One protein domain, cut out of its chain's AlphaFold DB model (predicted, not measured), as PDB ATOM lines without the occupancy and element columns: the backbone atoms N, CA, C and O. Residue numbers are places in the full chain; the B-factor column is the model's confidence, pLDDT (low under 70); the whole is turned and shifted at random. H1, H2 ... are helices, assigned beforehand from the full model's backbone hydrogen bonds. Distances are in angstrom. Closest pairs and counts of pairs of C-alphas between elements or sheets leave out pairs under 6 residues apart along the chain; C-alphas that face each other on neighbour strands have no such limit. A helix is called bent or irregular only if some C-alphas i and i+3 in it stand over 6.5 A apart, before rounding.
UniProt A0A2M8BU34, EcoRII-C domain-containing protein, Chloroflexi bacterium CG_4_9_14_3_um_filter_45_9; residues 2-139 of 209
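AT A GLANCE: This is residues 2 to 139 of the 209 residues of the protein "EcoRII-C domain-containing protein" of Chloroflexi bacterium CG_4_9_14_3_um_filter_45_9 (UniProt A0A2M8BU34). Two long helices, H5 and the arm H7b of the bent helix H7, run side by side and opposite ways as the shaft of a rod. At one end H6 and H7a fold into a small helical hairpin; towards the other H2 crosses the shaft, with the short H3 and H4 beyond it. H1, H5 and H7b form an up-and-down bundle, each running against the one before. The printed part has 138 residues with seven named helices, H1 to H7 in order, and no named strand; it is all helix and loose, with a radius of gyration of the C-alphas of 20.7 A and spans of 68 by 26 by 18 A.

IN THESE COORDINATES: Find C-alpha 2 at (68.545, 15.588, 18.803), where H1, residues 2 to 12, begins. H2, residues 17 to 31, H3, 33 to 36, and H4, 38 to 43, follow. From C-alpha 45 at (102.263, -14.989, 28.289), H5 runs 49.4 A to residue 78. After H6, residues 80 to 88, comes H7, residues 93 to 137, one helix by its hydrogen bonds but bent: C-alphas 103 and 106 are 7.1 A apart. Its arms are H7a, residues 93 to 103, and H7b, residues 106 to 137, 45.6 A long with a kink of 25 degrees near residue 121.

HOW THE PARTS SIT: H1 touches residues 64 to 75 of H5, closest at C-alphas 10 and 67, 5.3 A. H5 and H7b touch at a shallow tilt of 28 degrees, closest at C-alphas 53 and 127, 6.2 A. H2 touches residues 52 to 60 of H5 at a steep tilt of 61 degrees, closest at C-alphas 24 and 56, 5.2 A. The hairpin of H6 and H7a is closest at C-alphas 86 and 96, 6.7 A. Every O i to N i+4 pair is within hydrogen-bond range in H1, H2, H4, H6, H7a and H7b, and 29 of 30 in H5; H3 is too short for one.

THE WHOLE: The farthest C-alphas, of Gly 90 and Gly 139, are 68.7 A apart. The printed part has no cut, its links between helices are tight, and residue 2 alone has pLDDT under 70.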
ATOM      1  N   GLN A   2      68.544  16.437  20.013       69.50
ATOM      2  CA  GLN A   2      68.545  15.588  18.803       69.50
ATOM      3  C   GLN A   2      69.910  14.930  18.514       69.50
ATOM      4  O   GLN A   2      69.987  13.711  18.359       69.50
ATOM      5  N   ASP A   3      70.999  15.696  18.604       75.12
ATOM      6  CA  ASP A   3      72.365  15.175  18.435       75.12
ATOM      7  C   ASP A   3      72.758  14.129  19.482       75.12
ATOM      8  O   ASP A   3      73.466  13.174  19.180       75.12
ATOM      9  N   GLU A   4      72.286  14.267  20.723       74.88
ATOM     10  CA  GLU A   4      72.575  13.284  21.775       74.88
ATOM     11  C   GLU A   4      71.915  11.938  21.490       74.88
ATOM     12  O   GLU A   4      72.521  10.889  21.724       74.88
ATOM     13  N   ARG A   5      70.701  11.958  20.931       81.25
ATOM     14  CA  ARG A   5      69.997  10.749  20.501       81.25
ATOM     15  C   ARG A   5      70.731  10.065  19.349       81.25
ATOM     16  O   ARG A   5      70.890   8.847  19.388       81.25
ATOM     17  N   LEU A   6      71.231  10.838  18.386       82.00
ATOM     18  CA  LEU A   6      72.024  10.331  17.263       82.00
ATOM     19  C   LEU A   6      73.320   9.673  17.758       82.00
ATOM     20  O   LEU A   6      73.594   8.518  17.431       82.00
ATOM     21  N   ILE A   7      74.068  10.356  18.633       79.44
ATOM     22  CA  ILE A   7      75.285   9.816  19.261       79.44
ATOM     23  C   ILE A   7      74.975   8.528  20.031       79.44
ATOM     24  O   ILE A   7      75.723   7.552  19.949       79.44
ATOM     25  N   TYR A   8      73.881   8.507  20.795       81.56
ATOM     26  CA  TYR A   8      73.468   7.332  21.553       81.56
ATOM     27  C   TYR A   8      73.166   6.144  20.630       81.56
ATOM     28  O   TYR A   8      73.733   5.070  20.822       81.56
ATOM     29  N   GLN A   9      72.336   6.342  19.603       81.75
ATOM     30  CA  GLN A   9      71.956   5.300  18.645       81.75
ATOM     31  C   GLN A   9      73.162   4.752  17.879       81.75
ATOM     32  O   GLN A   9      73.305   3.538  17.737       81.75
ATOM     33  N   ALA A  10      74.060   5.627  17.430       79.50
ATOM     34  CA  ALA A  10      75.253   5.227  16.695       79.50
ATOM     35  C   ALA A  10      76.161   4.324  17.557       79.50
ATOM     36  O   ALA A  10      76.686   3.316  17.076       79.50
ATOM     37  N   ARG A  11      76.286   4.621  18.859       79.62
ATOM     38  CA  ARG A  11      77.104   3.842  19.806       79.62
ATOM     39  C   ARG A  11      76.539   2.460  20.127       79.62
ATOM     40  O   ARG A  11      77.328   1.561  20.403       79.62
ATOM     41  N   GLN A  12      75.222   2.262  20.050       82.12
ATOM     42  CA  GLN A  12      74.609   0.938  20.256       82.12
ATOM     43  C   GLN A  12      74.996  -0.077  19.172       82.12
ATOM     44  O   GLN A  12      74.869  -1.279  19.376       82.12
ATOM     45  N   LYS A  13      75.509   0.393  18.027       84.94
ATOM     46  CA  LYS A  13      75.974  -0.471  16.934       84.94
ATOM     47  C   LYS A  13      77.335  -1.115  17.212       84.94
ATOM     48  O   LYS A  13      77.705  -2.063  16.524       84.94
ATOM     49  N   VAL A  14      78.086  -0.621  18.202       91.06
ATOM     50  CA  VAL A  14      79.385  -1.203  18.549       91.06
ATOM     51  C   VAL A  14      79.154  -2.482  19.367       91.06
ATOM     52  O   VAL A  14      78.533  -2.419  20.432       91.06
ATOM     53  N   PRO A  15      79.665  -3.645  18.928       94.50
ATOM     54  CA  PRO A  15      79.381  -4.919  19.578       94.50
ATOM     55  C   PRO A  15      79.953  -4.987  20.999       94.50
ATOM     56  O   PRO A  15      80.918  -4.276  21.296       94.50
ATOM     57  N   PRO A  16      79.419  -5.861  21.877       95.19
ATOM     58  CA  PRO A  16      79.964  -6.113  23.211       95.19
ATOM     59  C   PRO A  16      81.442  -6.524  23.188       95.19
ATOM     60  O   PRO A  16      81.928  -7.086  22.212       95.19
ATOM     61  N   LEU A  17      82.156  -6.281  24.293       95.56
ATOM     62  CA  LEU A  17      83.599  -6.547  24.371       95.56
ATOM     63  C   LEU A  17      83.951  -8.022  24.189       95.56
ATOM     64  O   LEU A  17      84.967  -8.312  23.572       95.56
ATOM     65  N   GLN A  18      83.105  -8.932  24.684       96.31
ATOM     66  CA  GLN A  18      83.324 -10.364  24.499       96.31
ATOM     67  C   GLN A  18      83.330 -10.724  23.012       96.31
ATOM     68  O   GLN A  18      84.285 -11.322  22.548       96.31
ATOM     69  N   LYS A  19      82.351 -10.230  22.243       97.62
ATOM     70  CA  LYS A  19      82.290 -10.450  20.792       97.62
ATOM     71  C   LYS A  19      83.527  -9.910  20.061       97.62
ATOM     72  O   LYS A  19      84.015 -10.555  19.145       97.62
ATOM     73  N   ILE A  20      84.039  -8.747  20.472       97.88
ATOM     74  CA  ILE A  20      85.276  -8.175  19.908       97.88
ATOM     75  C   ILE A  20      86.483  -9.068  20.220       97.88
ATOM     76  O   ILE A  20      87.330  -9.278  19.357       97.88
ATOM     77  N   LEU A  21      86.568  -9.588  21.447       97.88
ATOM     78  CA  LEU A  21      87.633 -10.503  21.842       97.88
ATOM     79  C   LEU A  21      87.542 -11.832  21.082       97.88
ATOM     80  O   LEU A  21      88.560 -12.312  20.598       97.88
ATOM     81  N   ASP A  22      86.343 -12.390  20.928       98.19
ATOM     82  CA  ASP A  22      86.120 -13.632  20.183       98.19
ATOM     83  C   ASP A  22      86.545 -13.474  18.712       98.19
ATOM     84  O   ASP A  22      87.241 -14.326  18.168       98.19
ATOM     85  N   GLU A  23      86.220 -12.340  18.081       98.31
ATOM     86  CA  GLU A  23      86.682 -12.018  16.724       98.31
ATOM     87  C   GLU A  23      88.210 -11.854  16.654       98.31
ATOM     88  O   GLU A  23      88.844 -12.330  15.711       98.31
ATOM     89  N   ALA A  24      88.828 -11.237  17.667       97.94
ATOM     90  CA  ALA A  24      90.284 -11.121  17.751       97.94
ATOM     91  C   ALA A  24      90.958 -12.498  17.841       97.94
ATOM     92  O   ALA A  24      91.950 -12.742  17.152       97.94
ATOM     93  N   ILE A  25      90.394 -13.398  18.650       97.88
ATOM     94  CA  ILE A  25      90.852 -14.781  18.799       97.88
ATOM     95  C   ILE A  25      90.731 -15.521  17.470       97.88
ATOM     96  O   ILE A  25      91.703 -16.135  17.042       97.88
ATOM     97  N   GLU A  26      89.590 -15.443  16.785       97.94
ATOM     98  CA  GLU A  26      89.402 -16.120  15.495       97.94
ATOM     99  C   GLU A  26      90.341 -15.577  14.409       97.94
ATOM    100  O   GLU A  26      90.874 -16.349  13.609       97.94
ATOM    101  N   ASN A  27      90.623 -14.272  14.405       97.38
ATOM    102  CA  ASN A  27      91.602 -13.685  13.491       97.38
ATOM    103  C   ASN A  27      93.028 -14.182  13.782       97.38
ATOM    104  O   ASN A  27      93.744 -14.559  12.856       97.38
ATOM    105  N   ILE A  28      93.434 -14.237  15.055       96.38
ATOM    106  CA  ILE A  28      94.750 -14.771  15.448       96.38
ATOM    107  C   ILE A  28      94.837 -16.265  15.163       96.38
ATOM    108  O   ILE A  28      95.852 -16.722  14.659       96.38
ATOM    109  N   LYS A  29      93.773 -17.028  15.403       96.19
ATOM    110  CA  LYS A  29      93.724 -18.465  15.122       96.19
ATOM    111  C   LYS A  29      93.995 -18.778  13.649       96.19
ATOM    112  O   LYS A  29      94.620 -19.790  13.357       96.19
ATOM    113  N   LYS A  30      93.548 -17.916  12.732       95.38
ATOM    114  CA  LYS A  30      93.807 -18.058  11.290       95.38
ATOM    115  C   LYS A  30      95.230 -17.663  10.894       95.38
ATOM    116  O   LYS A  30      95.783 -18.280   9.995       95.38
ATOM    117  N   ALA A  31      95.794 -16.633  11.524       95.12
ATOM    118  CA  ALA A  31      97.093 -16.075  11.138       95.12
ATOM    119  C   ALA A  31      98.285 -16.719  11.872       95.12
ATOM    120  O   ALA A  31      99.296 -17.028  11.249       95.12
ATOM    121  N   SER A  32      98.153 -16.923  13.183       93.31
ATOM    122  CA  SER A  32      99.202 -17.375  14.107       93.31
ATOM    123  C   SER A  32      98.601 -18.232  15.240       93.31
ATOM    124  O   SER A  32      98.568 -17.798  16.399       93.31
ATOM    125  N   PRO A  33      98.088 -19.443  14.946       93.50
ATOM    126  CA  PRO A  33      97.385 -20.283  15.922       93.50
ATOM    127  C   PRO A  33      98.222 -20.649  17.154       93.50
ATOM    128  O   PRO A  33      97.655 -20.845  18.231       93.50
ATOM    129  N   GLN A  34      99.552 -20.703  17.030       93.56
ATOM    130  CA  GLN A  34     100.475 -21.043  18.115       93.56
ATOM    131  C   GLN A  34     100.333 -20.123  19.335       93.56
ATOM    132  O   GLN A  34     100.435 -20.593  20.462       93.56
ATOM    133  N   ILE A  35      99.985 -18.846  19.130       93.69
ATOM    134  CA  ILE A  35      99.810 -17.848  20.204       93.69
ATOM    135  C   ILE A  35      98.632 -18.206  21.134       93.69
ATOM    136  O   ILE A  35      98.519 -17.696  22.245       93.69
ATOM    137  N   LEU A  36      97.745 -19.109  20.704       95.62
ATOM    138  CA  LEU A  36      96.565 -19.539  21.458       95.62
ATOM    139  C   LEU A  36      96.712 -20.942  22.078       95.62
ATOM    140  O   LEU A  36      95.771 -21.426  22.720       95.62
ATOM    141  N   VAL A  37      97.861 -21.597  21.875       97.19
ATOM    142  CA  VAL A  37      98.168 -22.936  22.397       97.19
ATOM    143  C   VAL A  37      98.563 -22.830  23.878       97.19
ATOM    144  O   VAL A  37      99.423 -22.011  24.203       97.19
ATOM    145  N   PRO A  38      97.972 -23.621  24.797       97.75
ATOM    146  CA  PRO A  38      98.220 -23.499  26.238       97.75
ATOM    147  C   PRO A  38      99.700 -23.531  26.642       97.75
ATOM    148  O   PRO A  38     100.132 -22.726  27.470       97.75
ATOM    149  N   GLU A  39     100.490 -24.416  26.038       97.62
ATOM    150  CA  GLU A  39     101.924 -24.564  26.306       97.62
ATOM    151  C   GLU A  39     102.689 -23.299  25.902       97.62
ATOM    152  O   GLU A  39     103.516 -22.800  26.669       97.62
ATOM    153  N   TYR A  40     102.350 -22.728  24.742       97.88
ATOM    154  CA  TYR A  40     102.938 -21.480  24.264       97.88
ATOM    155  C   TYR A  40     102.535 -20.302  25.153       97.88
ATOM    156  O   TYR A  40     103.394 -19.534  25.569       97.88
ATOM    157  N   ILE A  41     101.254 -20.188  25.525       97.94
ATOM    158  CA  ILE A  41     100.775 -19.124  26.424       97.94
ATOM    159  C   ILE A  41     101.517 -19.178  27.764       97.94
ATOM    160  O   ILE A  41     101.876 -18.138  28.311       97.94
ATOM    161  N   ARG A  42     101.775 -20.378  28.299       96.94
ATOM    162  CA  ARG A  42     102.514 -20.543  29.557       96.94
ATOM    163  C   ARG A  42     103.957 -20.038  29.448       96.94
ATOM    164  O   ARG A  42     104.437 -19.429  30.399       96.94
ATOM    165  N   ALA A  43     104.623 -20.267  28.318       97.19
ATOM    166  CA  ALA A  43     106.002 -19.830  28.085       97.19
ATOM    167  C   ALA A  43     106.117 -18.358  27.630       97.19
ATOM    168  O   ALA A  43     107.102 -17.691  27.941       97.19
ATOM    169  N   HIS A  44     105.099 -17.832  26.943       97.06
ATOM    170  CA  HIS A  44     105.124 -16.548  26.231       97.06
ATOM    171  C   HIS A  44     103.918 -15.658  26.578       97.06
ATOM    172  O   HIS A  44     103.359 -14.963  25.726       97.06
ATOM    173  N   PHE A  45     103.495 -15.659  27.846       96.12
ATOM    174  CA  PHE A  45     102.263 -14.989  28.289       96.12
ATOM    175  C   PHE A  45     102.205 -13.505  27.895       96.12
ATOM    176  O   PHE A  45     101.179 -13.022  27.413       96.12
ATOM    177  N   SER A  46     103.317 -12.785  28.071       94.38
ATOM    178  CA  SER A  46     103.419 -11.362  27.730       94.38
ATOM    179  C   SER A  46     103.188 -11.112  26.243       94.38
ATOM    180  O   SER A  46     102.414 -10.224  25.905       94.38
ATOM    181  N   GLU A  47     103.798 -11.918  25.370       95.06
ATOM    182  CA  GLU A  47     103.629 -11.833  23.915       95.06
ATOM    183  C   GLU A  47     102.177 -12.103  23.505       95.06
ATOM    184  O   GLU A  47     101.595 -11.385  22.691       95.06
ATOM    185  N   CYS A  48     101.551 -13.108  24.120       96.75
ATOM    186  CA  CYS A  48     100.154 -13.433  23.858       96.75
ATOM    187  C   CYS A  48      99.237 -12.260  24.237       96.75
ATOM    188  O   CYS A  48      98.342 -11.891  23.473       96.75
ATOM    189  N   ALA A  49      99.485 -11.621  25.385       95.88
ATOM    190  CA  ALA A  49      98.721 -10.459  25.832       95.88
ATOM    191  C   ALA A  49      98.945  -9.228  24.936       95.88
ATOM    192  O   ALA A  49      97.976  -8.553  24.574       95.88
ATOM    193  N   THR A  50     100.194  -8.948  24.547       94.69
ATOM    194  CA  THR A  50     100.550  -7.828  23.658       94.69
ATOM    195  C   THR A  50     100.186  -8.074  22.198       94.69
ATOM    196  O   THR A  50     100.182  -7.127  21.421       94.69
ATOM    197  N   THR A  51      99.823  -9.297  21.819       95.31
ATOM    198  CA  THR A  51      99.252  -9.600  20.500       95.31
ATOM    199  C   THR A  51      97.728  -9.482  20.515       95.31
ATOM    200  O   THR A  51      97.130  -8.868  19.628       95.31
ATOM    201  N   LEU A  52      97.079 -10.040  21.542       95.88
ATOM    202  CA  LEU A  52      95.622 -10.128  21.606       95.88
ATOM    203  C   LEU A  52      94.954  -8.778  21.919       95.88
ATOM    204  O   LEU A  52      93.932  -8.458  21.308       95.88
ATOM    205  N   GLU A  53      95.516  -7.957  22.820       95.25
ATOM    206  CA  GLU A  53      94.926  -6.646  23.152       95.25
ATOM    207  C   GLU A  53      94.930  -5.673  21.962       95.25
ATOM    208  O   GLU A  53      93.855  -5.143  21.654       95.25
ATOM    209  N   PRO A  54      96.041  -5.486  21.217       94.25
ATOM    210  CA  PRO A  54      96.033  -4.617  20.044       94.25
ATOM    211  C   PRO A  54      95.118  -5.125  18.931       94.25
ATOM    212  O   PRO A  54      94.444  -4.316  18.295       94.25
ATOM    213  N   LYS A  55      95.016  -6.447  18.730       97.06
ATOM    214  CA  LYS A  55      94.080  -7.012  17.747       97.06
ATOM    215  C   LYS A  55      92.623  -6.716  18.118       97.06
ATOM    216  O   LYS A  55      91.835  -6.321  17.259       97.06
ATOM    217  N   ALA A  56      92.262  -6.839  19.395       97.25
ATOM    218  CA  ALA A  56      90.934  -6.460  19.876       97.25
ATOM    219  C   ALA A  56      90.678  -4.943  19.742       97.25
ATOM    220  O   ALA A  56      89.563  -4.527  19.418       97.25
ATOM    221  N   LEU A  57      91.699  -4.106  19.957       95.31
ATOM    222  CA  LEU A  57      91.610  -2.660  19.741       95.31
ATOM    223  C   LEU A  57      91.377  -2.315  18.265       95.31
ATOM    224  O   LEU A  57      90.528  -1.478  17.972       95.31
ATOM    225  N   GLU A  58      92.087  -2.960  17.342       97.00
ATOM    226  CA  GLU A  58      91.920  -2.776  15.897       97.00
ATOM    227  C   GLU A  58      90.475  -3.064  15.459       97.00
ATOM    228  O   GLU A  58      89.833  -2.226  14.822       97.00
ATOM    229  N   ILE A  59      89.922  -4.202  15.888       97.56
ATOM    230  CA  ILE A  59      88.530  -4.586  15.607       97.56
ATOM    231  C   ILE A  59      87.554  -3.572  16.213       97.56
ATOM    232  O   ILE A  59      86.604  -3.143  15.555       97.56
ATOM    233  N   TYR A  60      87.791  -3.132  17.453       96.69
ATOM    234  CA  TYR A  60      86.986  -2.076  18.065       96.69
ATOM    235  C   TYR A  60      86.987  -0.793  17.221       96.69
ATOM    236  O   TYR A  60      85.917  -0.231  16.980       96.69
ATOM    237  N   LEU A  61      88.158  -0.336  16.768       95.19
ATOM    238  CA  LEU A  61      88.299   0.889  15.977       95.19
ATOM    239  C   LEU A  61      87.604   0.770  14.617       95.19
ATOM    240  O   LEU A  61      87.014   1.743  14.147       95.19
ATOM    241  N   HIS A  62      87.588  -0.422  14.016       96.00
ATOM    242  CA  HIS A  62      86.807  -0.691  12.807       96.00
ATOM    243  C   HIS A  62      85.304  -0.491  13.031       96.00
ATOM    244  O   HIS A  62      84.639   0.199  12.253       96.00
ATOM    245  N   TYR A  63      84.758  -1.040  14.118       95.50
ATOM    246  CA  TYR A  63      83.353  -0.826  14.473       95.50
ATOM    247  C   TYR A  63      83.053   0.633  14.830       95.50
ATOM    248  O   TYR A  63      82.034   1.170  14.397       95.50
ATOM    249  N   GLU A  64      83.943   1.292  15.572       94.12
ATOM    250  CA  GLU A  64      83.812   2.709  15.917       94.12
ATOM    251  C   GLU A  64      83.767   3.583  14.656       94.12
ATOM    252  O   GLU A  64      82.883   4.432  14.527       94.12
ATOM    253  N   ARG A  65      84.636   3.316  13.675       93.06
ATOM    254  CA  ARG A  65      84.639   4.020  12.387       93.06
ATOM    255  C   ARG A  65      83.312   3.864  11.648       93.06
ATOM    256  O   ARG A  65      82.756   4.858  11.189       93.06
ATOM    257  N   LYS A  66      82.767   2.645  11.561       92.56
ATOM    258  CA  LYS A  66      81.450   2.402  10.936       92.56
ATOM    259  C   LYS A  66      80.332   3.172  11.638       92.56
ATOM    260  O   LYS A  66      79.456   3.734  10.986       92.56
ATOM    261  N   THR A  67      80.380   3.228  12.966       90.75
ATOM    262  CA  THR A  67      79.459   4.023  13.781       90.75
ATOM    263  C   THR A  67      79.555   5.519  13.459       90.75
ATOM    264  O   THR A  67      78.519   6.170  13.342       90.75
ATOM    265  N   PHE A  68      80.763   6.059  13.273       90.81
ATOM    266  CA  PHE A  68      80.970   7.468  12.915       90.81
ATOM    267  C   PHE A  68      80.417   7.803  11.536       90.81
ATOM    268  O   PHE A  68      79.691   8.782  11.400       90.81
ATOM    269  N   LEU A  69      80.704   6.967  10.537       90.75
ATOM    270  CA  LEU A  69      80.179   7.155   9.184       90.75
ATOM    271  C   LEU A  69      78.646   7.145   9.182       90.75
ATOM    272  O   LEU A  69      78.023   8.077   8.694       90.75
ATOM    273  N   SER A  70      78.030   6.188   9.880       89.88
ATOM    274  CA  SER A  70      76.570   6.152  10.004       89.88
ATOM    275  C   SER A  70      75.988   7.378  10.724       89.88
ATOM    276  O   SER A  70      74.859   7.776  10.428       89.88
ATOM    277  N   ALA A  71      76.710   7.955  11.688       90.44
ATOM    278  CA  ALA A  71      76.296   9.176  12.375       90.44
ATOM    279  C   ALA A  71      76.340  10.393  11.437       90.44
ATOM    280  O   ALA A  71      75.423  11.213  11.474       90.44
ATOM    281  N   ILE A  72      77.363  10.470  10.579       90.62
ATOM    282  CA  ILE A  72      77.478  11.483   9.525       90.62
ATOM    283  C   ILE A  72      76.293  11.367   8.563       90.62
ATOM    284  O   ILE A  72      75.569  12.345   8.397       90.62
ATOM    285  N   ASP A  73      76.028  10.176   8.020       91.25
ATOM    286  CA  ASP A  73      74.935   9.956   7.058       91.25
ATOM    287  C   ASP A  73      73.573  10.362   7.640       91.25
ATOM    288  O   ASP A  73      72.759  11.031   6.998       91.25
ATOM    289  N   THR A  74      73.340  10.002   8.906       91.81
ATOM    290  CA  THR A  74      72.107  10.353   9.620       91.81
ATOM    291  C   THR A  74      71.993  11.863   9.821       91.81
ATOM    292  O   THR A  74      70.914  12.424   9.648       91.81
ATOM    293  N   TRP A  75      73.090  12.531  10.187       93.62
ATOM    294  CA  TRP A  75      73.089  13.977  10.390       93.62
ATOM    295  C   TRP A  75      72.844  14.725   9.080       93.62
ATOM    296  O   TRP A  75      72.020  15.636   9.062       93.62
ATOM    297  N   VAL A  76      73.488  14.308   7.985       93.50
ATOM    298  CA  VAL A  76      73.270  14.887   6.651       93.50
ATOM    299  C   VAL A  76      71.801  14.755   6.256       93.50
ATOM    300  O   VAL A  76      71.178  15.752   5.908       93.50
ATOM    301  N   SER A  77      71.223  13.562   6.414       92.62
ATOM    302  CA  SER A  77      69.812  13.306   6.090       92.62
ATOM    303  C   SER A  77      68.851  14.177   6.913       92.62
ATOM    304  O   SER A  77      67.843  14.655   6.408       92.62
ATOM    305  N   GLN A  78      69.161  14.430   8.189       92.38
ATOM    306  CA  GLN A  78      68.335  15.281   9.057       92.38
ATOM    307  C   GLN A  78      68.466  16.782   8.762       92.38
ATOM    308  O   GLN A  78      67.597  17.551   9.165       92.38
ATOM    309  N   ASN A  79      69.539  17.199   8.089       94.19
ATOM    310  CA  ASN A  79      69.834  18.599   7.783       94.19
ATOM    311  C   ASN A  79      69.779  18.889   6.274       94.19
ATOM    312  O   ASN A  79      70.250  19.936   5.835       94.19
ATOM    313  N   GLU A  80      69.188  17.991   5.478       95.12
ATOM    314  CA  GLU A  80      69.158  18.073   4.014       95.12
ATOM    315  C   GLU A  80      68.571  19.400   3.514       95.12
ATOM    316  O   GLU A  80      69.144  20.034   2.632       95.12
ATOM    317  N   SER A  81      67.482  19.879   4.123       95.00
ATOM    318  CA  SER A  81      66.851  21.154   3.754       95.00
ATOM    319  C   SER A  81      67.774  22.360   3.966       95.00
ATOM    320  O   SER A  81      67.845  23.248   3.117       95.00
ATOM    321  N   VAL A  82      68.525  22.375   5.070       94.62
ATOM    322  CA  VAL A  82      69.494  23.434   5.387       94.62
ATOM    323  C   VAL A  82      70.680  23.373   4.427       94.62
ATOM    324  O   VAL A  82      71.106  24.402   3.905       94.62
ATOM    325  N   ILE A  83      71.186  22.169   4.149       95.00
ATOM    326  CA  ILE A  83      72.287  21.949   3.202       95.00
ATOM    327  C   ILE A  83      71.874  22.389   1.791       95.00
ATOM    328  O   ILE A  83      72.633  23.087   1.121       95.00
ATOM    329  N   LYS A  84      70.652  22.055   1.359       94.81
ATOM    330  CA  LYS A  84      70.103  22.479   0.068       94.81
ATOM    331  C   LYS A  84      69.994  24.001  -0.024       94.81
ATOM    332  O   LYS A  84      70.483  24.581  -0.987       94.81
ATOM    333  N   SER A  85      69.469  24.655   1.015       94.81
ATOM    334  CA  SER A  85      69.407  26.121   1.079       94.81
ATOM    335  C   SER A  85      70.791  26.775   0.991       94.81
ATOM    336  O   SER A  85      70.943  27.811   0.350       94.81
ATOM    337  N   LEU A  86      71.825  26.182   1.602       94.06
ATOM    338  CA  LEU A  86      73.204  26.662   1.452       94.06
ATOM    339  C   LEU A  86      73.729  26.486   0.024       94.06
ATOM    340  O   LEU A  86      74.432  27.366  -0.469       94.06
ATOM    341  N   SER A  87      73.385  25.379  -0.637       92.25
ATOM    342  CA  SER A  87      73.773  25.117  -2.028       92.25
ATOM    343  C   SER A  87      73.135  26.114  -3.000       92.25
ATOM    344  O   SER A  87      73.789  26.564  -3.938       92.25
ATOM    345  N   GLU A  88      71.877  26.492  -2.773       94.88
ATOM    346  CA  GLU A  88      71.124  27.426  -3.623       94.88
ATOM    347  C   GLU A  88      71.654  28.869  -3.559       94.88
ATOM    348  O   GLU A  88      71.387  29.663  -4.456       94.88
ATOM    349  N   LYS A  89      72.472  29.211  -2.552       92.81
ATOM    350  CA  LYS A  89      73.121  30.531  -2.437       92.81
ATOM    351  C   LYS A  89      74.242  30.766  -3.455       92.81
ATOM    352  O   LYS A  89      74.796  31.861  -3.479       92.81
ATOM    353  N   GLY A  90      74.615  29.759  -4.251       91.12
ATOM    354  CA  GLY A  90      75.663  29.890  -5.270       91.12
ATOM    355  C   GLY A  90      77.050  30.191  -4.691       91.12
ATOM    356  O   GLY A  90      77.860  30.849  -5.339       91.12
ATOM    357  N   LEU A  91      77.319  29.750  -3.456       91.50
ATOM    358  CA  LEU A  91      78.613  29.953  -2.805       91.50
ATOM    359  C   LEU A  91      79.732  29.223  -3.569       91.50
ATOM    360  O   LEU A  91      79.508  28.110  -4.060       91.50
ATOM    361  N   PRO A  92      80.964  29.769  -3.599       95.31
ATOM    362  CA  PRO A  92      82.137  29.008  -4.014       95.31
ATOM    363  C   PRO A  92      82.238  27.693  -3.230       95.31
ATOM    364  O   PRO A  92      81.931  27.651  -2.036       95.31
ATOM    365  N   SER A  93      82.712  26.616  -3.865       93.06
ATOM    366  CA  SER A  93      82.726  25.271  -3.260       93.06
ATOM    367  C   SER A  93      83.438  25.215  -1.902       93.06
ATOM    368  O   SER A  93      83.017  24.484  -1.007       93.06
ATOM    369  N   SER A  94      84.498  26.008  -1.728       94.62
ATOM    370  CA  SER A  94      85.235  26.113  -0.466       94.62
ATOM    371  C   SER A  94      84.412  26.769   0.647       94.62
ATOM    372  O   SER A  94      84.484  26.328   1.792       94.62
ATOM    373  N   ASP A  95      83.608  27.784   0.333       95.19
ATOM    374  CA  ASP A  95      82.772  28.477   1.311       95.19
ATOM    375  C   ASP A  95      81.517  27.672   1.650       95.19
ATOM    376  O   ASP A  95      81.171  27.566   2.826       95.19
ATOM    377  N   PHE A  96      80.918  26.984   0.672       95.69
ATOM    378  CA  PHE A  96      79.874  25.991   0.938       95.69
ATOM    379  C   PHE A  96      80.360  24.919   1.925       95.69
ATOM    380  O   PHE A  96      79.712  24.665   2.943       95.69
ATOM    381  N   ALA A  97      81.539  24.336   1.677       95.00
ATOM    382  CA  ALA A  97      82.120  23.332   2.564       95.00
ATOM    383  C   ALA A  97      82.360  23.884   3.979       95.00
ATOM    384  O   ALA A  97      82.032  23.212   4.959       95.00
ATOM    385  N   LYS A  98      82.878  25.115   4.112       96.25
ATOM    386  CA  LYS A  98      83.062  25.764   5.421       96.25
ATOM    387  C   LYS A  98      81.743  25.906   6.176       96.25
ATOM    388  O   LYS A  98      81.712  25.600   7.365       96.25
ATOM    389  N   GLU A  99      80.672  26.349   5.522       96.31
ATOM    390  CA  GLU A  99      79.369  26.521   6.176       96.31
ATOM    391  C   GLU A  99      78.778  25.182   6.638       96.31
ATOM    392  O   GLU A  99      78.345  25.064   7.785       96.31
ATOM    393  N   VAL A 100      78.859  24.132   5.816       95.25
ATOM    394  CA  VAL A 100      78.429  22.782   6.220       95.25
ATOM    395  C   VAL A 100      79.262  22.263   7.398       95.25
ATOM    396  O   VAL A 100      78.710  21.738   8.367       95.25
ATOM    397  N   ILE A 101      80.585  22.450   7.368       95.25
ATOM    398  CA  ILE A 101      81.476  22.029   8.459       95.25
ATOM    399  C   ILE A 101      81.164  22.792   9.751       95.25
ATOM    400  O   ILE A 101      81.155  22.175  10.814       95.25
ATOM    401  N   LYS A 102      80.866  24.097   9.693       95.44
ATOM    402  CA  LYS A 102      80.458  24.883  10.873       95.44
ATOM    403  C   LYS A 102      79.189  24.324  11.514       95.44
ATOM    404  O   LYS A 102      79.129  24.229  12.739       95.44
ATOM    405  N   LEU A 103      78.210  23.917  10.704       94.06
ATOM    406  CA  LEU A 103      76.979  23.286  11.188       94.06
ATOM    407  C   LEU A 103      77.242  21.906  11.807       94.06
ATOM    408  O   LEU A 103      76.647  21.559  12.827       94.06
ATOM    409  N   PHE A 104      78.147  21.126  11.215       93.62
ATOM    410  CA  PHE A 104      78.442  19.760  11.648       93.62
ATOM    411  C   PHE A 104      79.406  19.681  12.848       93.62
ATOM    412  O   PHE A 104      79.318  18.762  13.667       93.62
ATOM    413  N   TYR A 105      80.317  20.646  12.993       94.38
ATOM    414  CA  TYR A 105      81.393  20.644  13.990       94.38
ATOM    415  C   TYR A 105      80.931  20.359  15.434       94.38
ATOM    416  O   TYR A 105      81.559  19.525  16.096       94.38
ATOM    417  N   PRO A 106      79.830  20.953  15.943       92.19
ATOM    418  CA  PRO A 106      79.358  20.666  17.295       92.19
ATOM    419  C   PRO A 106      79.032  19.183  17.524       92.19
ATOM    420  O   PRO A 106      79.276  18.656  18.616       92.19
ATOM    421  N   LEU A 107      78.502  18.490  16.509       90.56
ATOM    422  CA  LEU A 107      78.231  17.057  16.580       90.56
ATOM    423  C   LEU A 107      79.540  16.257  16.621       90.56
ATOM    424  O   LEU A 107      79.681  15.388  17.481       90.56
ATOM    425  N   VAL A 108      80.514  16.582  15.763       91.06
ATOM    426  CA  VAL A 108      81.838  15.925  15.745       91.06
ATOM    427  C   VAL A 108      82.538  16.055  17.090       91.06
ATOM    428  O   VAL A 108      83.007  15.060  17.641       91.06
ATOM    429  N   GLN A 109      82.559  17.261  17.656       93.31
ATOM    430  CA  GLN A 109      83.201  17.523  18.940       93.31
ATOM    431  C   GLN A 109      82.597  16.649  20.052       93.31
ATOM    432  O   GLN A 109      83.322  16.043  20.848       93.31
ATOM    433  N   ARG A 110      81.263  16.530  20.087       91.25
ATOM    434  CA  ARG A 110      80.559  15.668  21.048       91.25
ATOM    435  C   ARG A 110      80.809  14.183  20.787       91.25
ATOM    436  O   ARG A 110      81.032  13.443  21.749       91.25
ATOM    437  N   LEU A 111      80.771  13.747  19.527       90.00
ATOM    438  CA  LEU A 111      81.054  12.368  19.123       90.00
ATOM    439  C   LEU A 111      82.451  11.952  19.582       90.00
ATOM    440  O   LEU A 111      82.576  10.977  20.320       90.00
ATOM    441  N   GLU A 112      83.484  12.717  19.234       91.69
ATOM    442  CA  GLU A 112      84.865  12.405  19.607       91.69
ATOM    443  C   GLU A 112      85.078  12.397  21.116       91.69
ATOM    444  O   GLU A 112      85.699  11.476  21.649       91.69
ATOM    445  N   PHE A 113      84.506  13.360  21.840       92.56
ATOM    446  CA  PHE A 113      84.600  13.371  23.297       92.56
ATOM    447  C   PHE A 113      84.008  12.094  23.915       92.56
ATOM    448  O   PHE A 113      84.646  11.425  24.736       92.56
ATOM    449  N   ARG A 114      82.791  11.706  23.509       89.75
ATOM    450  CA  ARG A 114      82.110  10.508  24.030       89.75
ATOM    451  C   ARG A 114      82.824   9.221  23.620       89.75
ATOM    452  O   ARG A 114      82.917   8.291  24.431       89.75
ATOM    453  N   SER A 115      83.351   9.165  22.405       90.94
ATOM    454  CA  SER A 115      84.141   8.040  21.906       90.94
ATOM    455  C   SER A 115      85.465   7.923  22.643       90.94
ATOM    456  O   SER A 115      85.788   6.846  23.127       90.94
ATOM    457  N   GLY A 116      86.162   9.030  22.906       92.50
ATOM    458  CA  GLY A 116      87.365   9.057  23.737       92.50
ATOM    459  C   GLY A 116      87.138   8.488  25.142       92.50
ATOM    460  O   GLY A 116      87.934   7.680  25.624       92.50
ATOM    461  N   GLN A 117      86.025   8.839  25.791       91.31
ATOM    462  CA  GLN A 117      85.663   8.264  27.093       91.31
ATOM    463  C   GLN A 117      85.313   6.771  26.990       91.31
ATOM    464  O   GLN A 117      85.691   5.982  27.858       91.31
ATOM    465  N   THR A 118      84.653   6.368  25.903       91.81
ATOM    466  CA  THR A 118      84.338   4.962  25.617       91.81
ATOM    467  C   THR A 118      85.615   4.150  25.402       91.81
ATOM    468  O   THR A 118      85.777   3.122  26.052       91.81
ATOM    469  N   ARG A 119      86.565   4.639  24.595       92.88
ATOM    470  CA  ARG A 119      87.886   4.031  24.368       92.88
ATOM    471  C   ARG A 119      88.636   3.798  25.675       92.88
ATOM    472  O   ARG A 119      89.145   2.704  25.891       92.88
ATOM    473  N   LYS A 120      88.653   4.779  26.584       91.25
ATOM    474  CA  LYS A 120      89.292   4.634  27.906       91.25
ATOM    475  C   LYS A 120      88.645   3.527  28.743       91.25
ATOM    476  O   LYS A 120      89.355   2.678  29.277       91.25
ATOM    477  N   ALA A 121      87.315   3.525  28.846       91.31
ATOM    478  CA  ALA A 121      86.583   2.530  29.630       91.31
ATOM    479  C   ALA A 121      86.718   1.119  29.036       91.31
ATOM    480  O   ALA A 121      86.998   0.154  29.746       91.31
ATOM    481  N   ARG A 122      86.551   1.007  27.716       93.81
ATOM    482  CA  ARG A 122      86.628  -0.256  26.985       93.81
ATOM    483  C   ARG A 122      88.038  -0.812  26.941       93.81
ATOM    484  O   ARG A 122      88.184  -1.993  27.191       93.81
ATOM    485  N   GLY A 123      89.062   0.011  26.720       93.19
ATOM    486  CA  GLY A 123      90.454  -0.443  26.675       93.19
ATOM    487  C   GLY A 123      90.910  -1.101  27.979       93.19
ATOM    488  O   GLY A 123      91.513  -2.167  27.947       93.19
ATOM    489  N   GLY A 124      90.558  -0.525  29.136       92.56
ATOM    490  CA  GLY A 124      90.817  -1.172  30.430       92.56
ATOM    491  C   GLY A 124      90.097  -2.516  30.551       92.56
ATOM    492  O   GLY A 124      90.716  -3.532  30.856       92.56
ATOM    493  N   ARG A 125      88.806  -2.543  30.206       94.62
ATOM    494  CA  ARG A 125      87.982  -3.750  30.314       94.62
ATOM    495  C   ARG A 125      88.378  -4.851  29.321       94.62
ATOM    496  O   ARG A 125      88.273  -6.022  29.665       94.62
ATOM    497  N   THR A 126      88.829  -4.494  28.122       96.12
ATOM    498  CA  THR A 126      89.397  -5.426  27.140       96.12
ATOM    499  C   THR A 126      90.657  -6.063  27.696       96.12
ATOM    500  O   THR A 126      90.777  -7.280  27.644       96.12
ATOM    501  N   PHE A 127      91.555  -5.274  28.294       96.12
ATOM    502  CA  PHE A 127      92.770  -5.815  28.895       96.12
ATOM    503  C   PHE A 127      92.455  -6.819  30.015       96.12
ATOM    504  O   PHE A 127      93.010  -7.912  30.027       96.12
ATOM    505  N   GLU A 128      91.487  -6.521  30.887       96.62
ATOM    506  CA  GLU A 128      91.004  -7.482  31.895       96.62
ATOM    507  C   GLU A 128      90.483  -8.789  31.269       96.62
ATOM    508  O   GLU A 128      90.751  -9.872  31.787       96.62
ATOM    509  N   LEU A 129      89.720  -8.700  30.173       97.31
ATOM    510  CA  LEU A 129      89.180  -9.872  29.475       97.31
ATOM    511  C   LEU A 129      90.280 -10.699  28.804       97.31
ATOM    512  O   LEU A 129      90.228 -11.921  28.873       97.31
ATOM    513  N   VAL A 130      91.278 -10.046  28.203       97.88
ATOM    514  CA  VAL A 130      92.451 -10.704  27.608       97.88
ATOM    515  C   VAL A 130      93.212 -11.496  28.667       97.88
ATOM    516  O   VAL A 130      93.475 -12.678  28.466       97.88
ATOM    517  N   ILE A 131      93.507 -10.886  29.820       98.12
ATOM    518  CA  ILE A 131      94.196 -11.577  30.918       98.12
ATOM    519  C   ILE A 131      93.372 -12.768  31.415       98.12
ATOM    520  O   ILE A 131      93.915 -13.863  31.551       98.12
ATOM    521  N   GLY A 132      92.066 -12.587  31.638       98.00
ATOM    522  CA  GLY A 132      91.183 -13.683  32.040       98.00
ATOM    523  C   GLY A 132      91.163 -14.825  31.020       98.00
ATOM    524  O   GLY A 132      91.344 -15.985  31.380       98.00
ATOM    525  N   TYR A 133      91.038 -14.507  29.731       98.19
ATOM    526  CA  TYR A 133      91.093 -15.502  28.661       98.19
ATOM    527  C   TYR A 133      92.393 -16.312  28.705       98.19
ATOM    528  O   TYR A 133      92.341 -17.540  28.757       98.19
ATOM    529  N   LEU A 134      93.552 -15.648  28.746       98.25
ATOM    530  CA  LEU A 134      94.851 -16.323  28.747       98.25
ATOM    531  C   LEU A 134      95.044 -17.199  29.991       98.25
ATOM    532  O   LEU A 134      95.457 -18.349  29.855       98.25
ATOM    533  N   LEU A 135      94.684 -16.704  31.183       98.31
ATOM    534  CA  LEU A 135      94.716 -17.488  32.427       98.31
ATOM    535  C   LEU A 135      93.834 -18.737  32.328       98.31
ATOM    536  O   LEU A 135      94.275 -19.837  32.660       98.31
ATOM    537  N   GLY A 136      92.607 -18.581  31.825       98.06
ATOM    538  CA  GLY A 136      91.686 -19.696  31.623       98.06
ATOM    539  C   GLY A 136      92.235 -20.741  30.651       98.06
ATOM    540  O   GLY A 136      92.125 -21.936  30.912       98.06
ATOM    541  N   LYS A 137      92.890 -20.309  29.566       97.94
ATOM    542  CA  LYS A 137      93.476 -21.209  28.559       97.94
ATOM    543  C   LYS A 137      94.623 -22.059  29.099       97.94
ATOM    544  O   LYS A 137      94.783 -23.181  28.635       97.94
ATOM    545  N   ILE A 138      95.374 -21.568  30.086       98.00
ATOM    546  CA  ILE A 138      96.454 -22.327  30.746       98.00
ATOM    547  C   ILE A 138      96.000 -23.069  32.014       98.00
ATOM    548  O   ILE A 138      96.840 -23.562  32.770       98.00
ATOM    549  N   GLY A 139      94.685 -23.136  32.259       97.62
ATOM    550  CA  GLY A 139      94.097 -23.859  33.387       97.62
ATOM    551  C   GLY A 139      94.223 -23.149  34.736       97.62
ATOM    552  O   GLY A 139      94.094 -23.798  35.770       97.62
TER     553      GLY A 139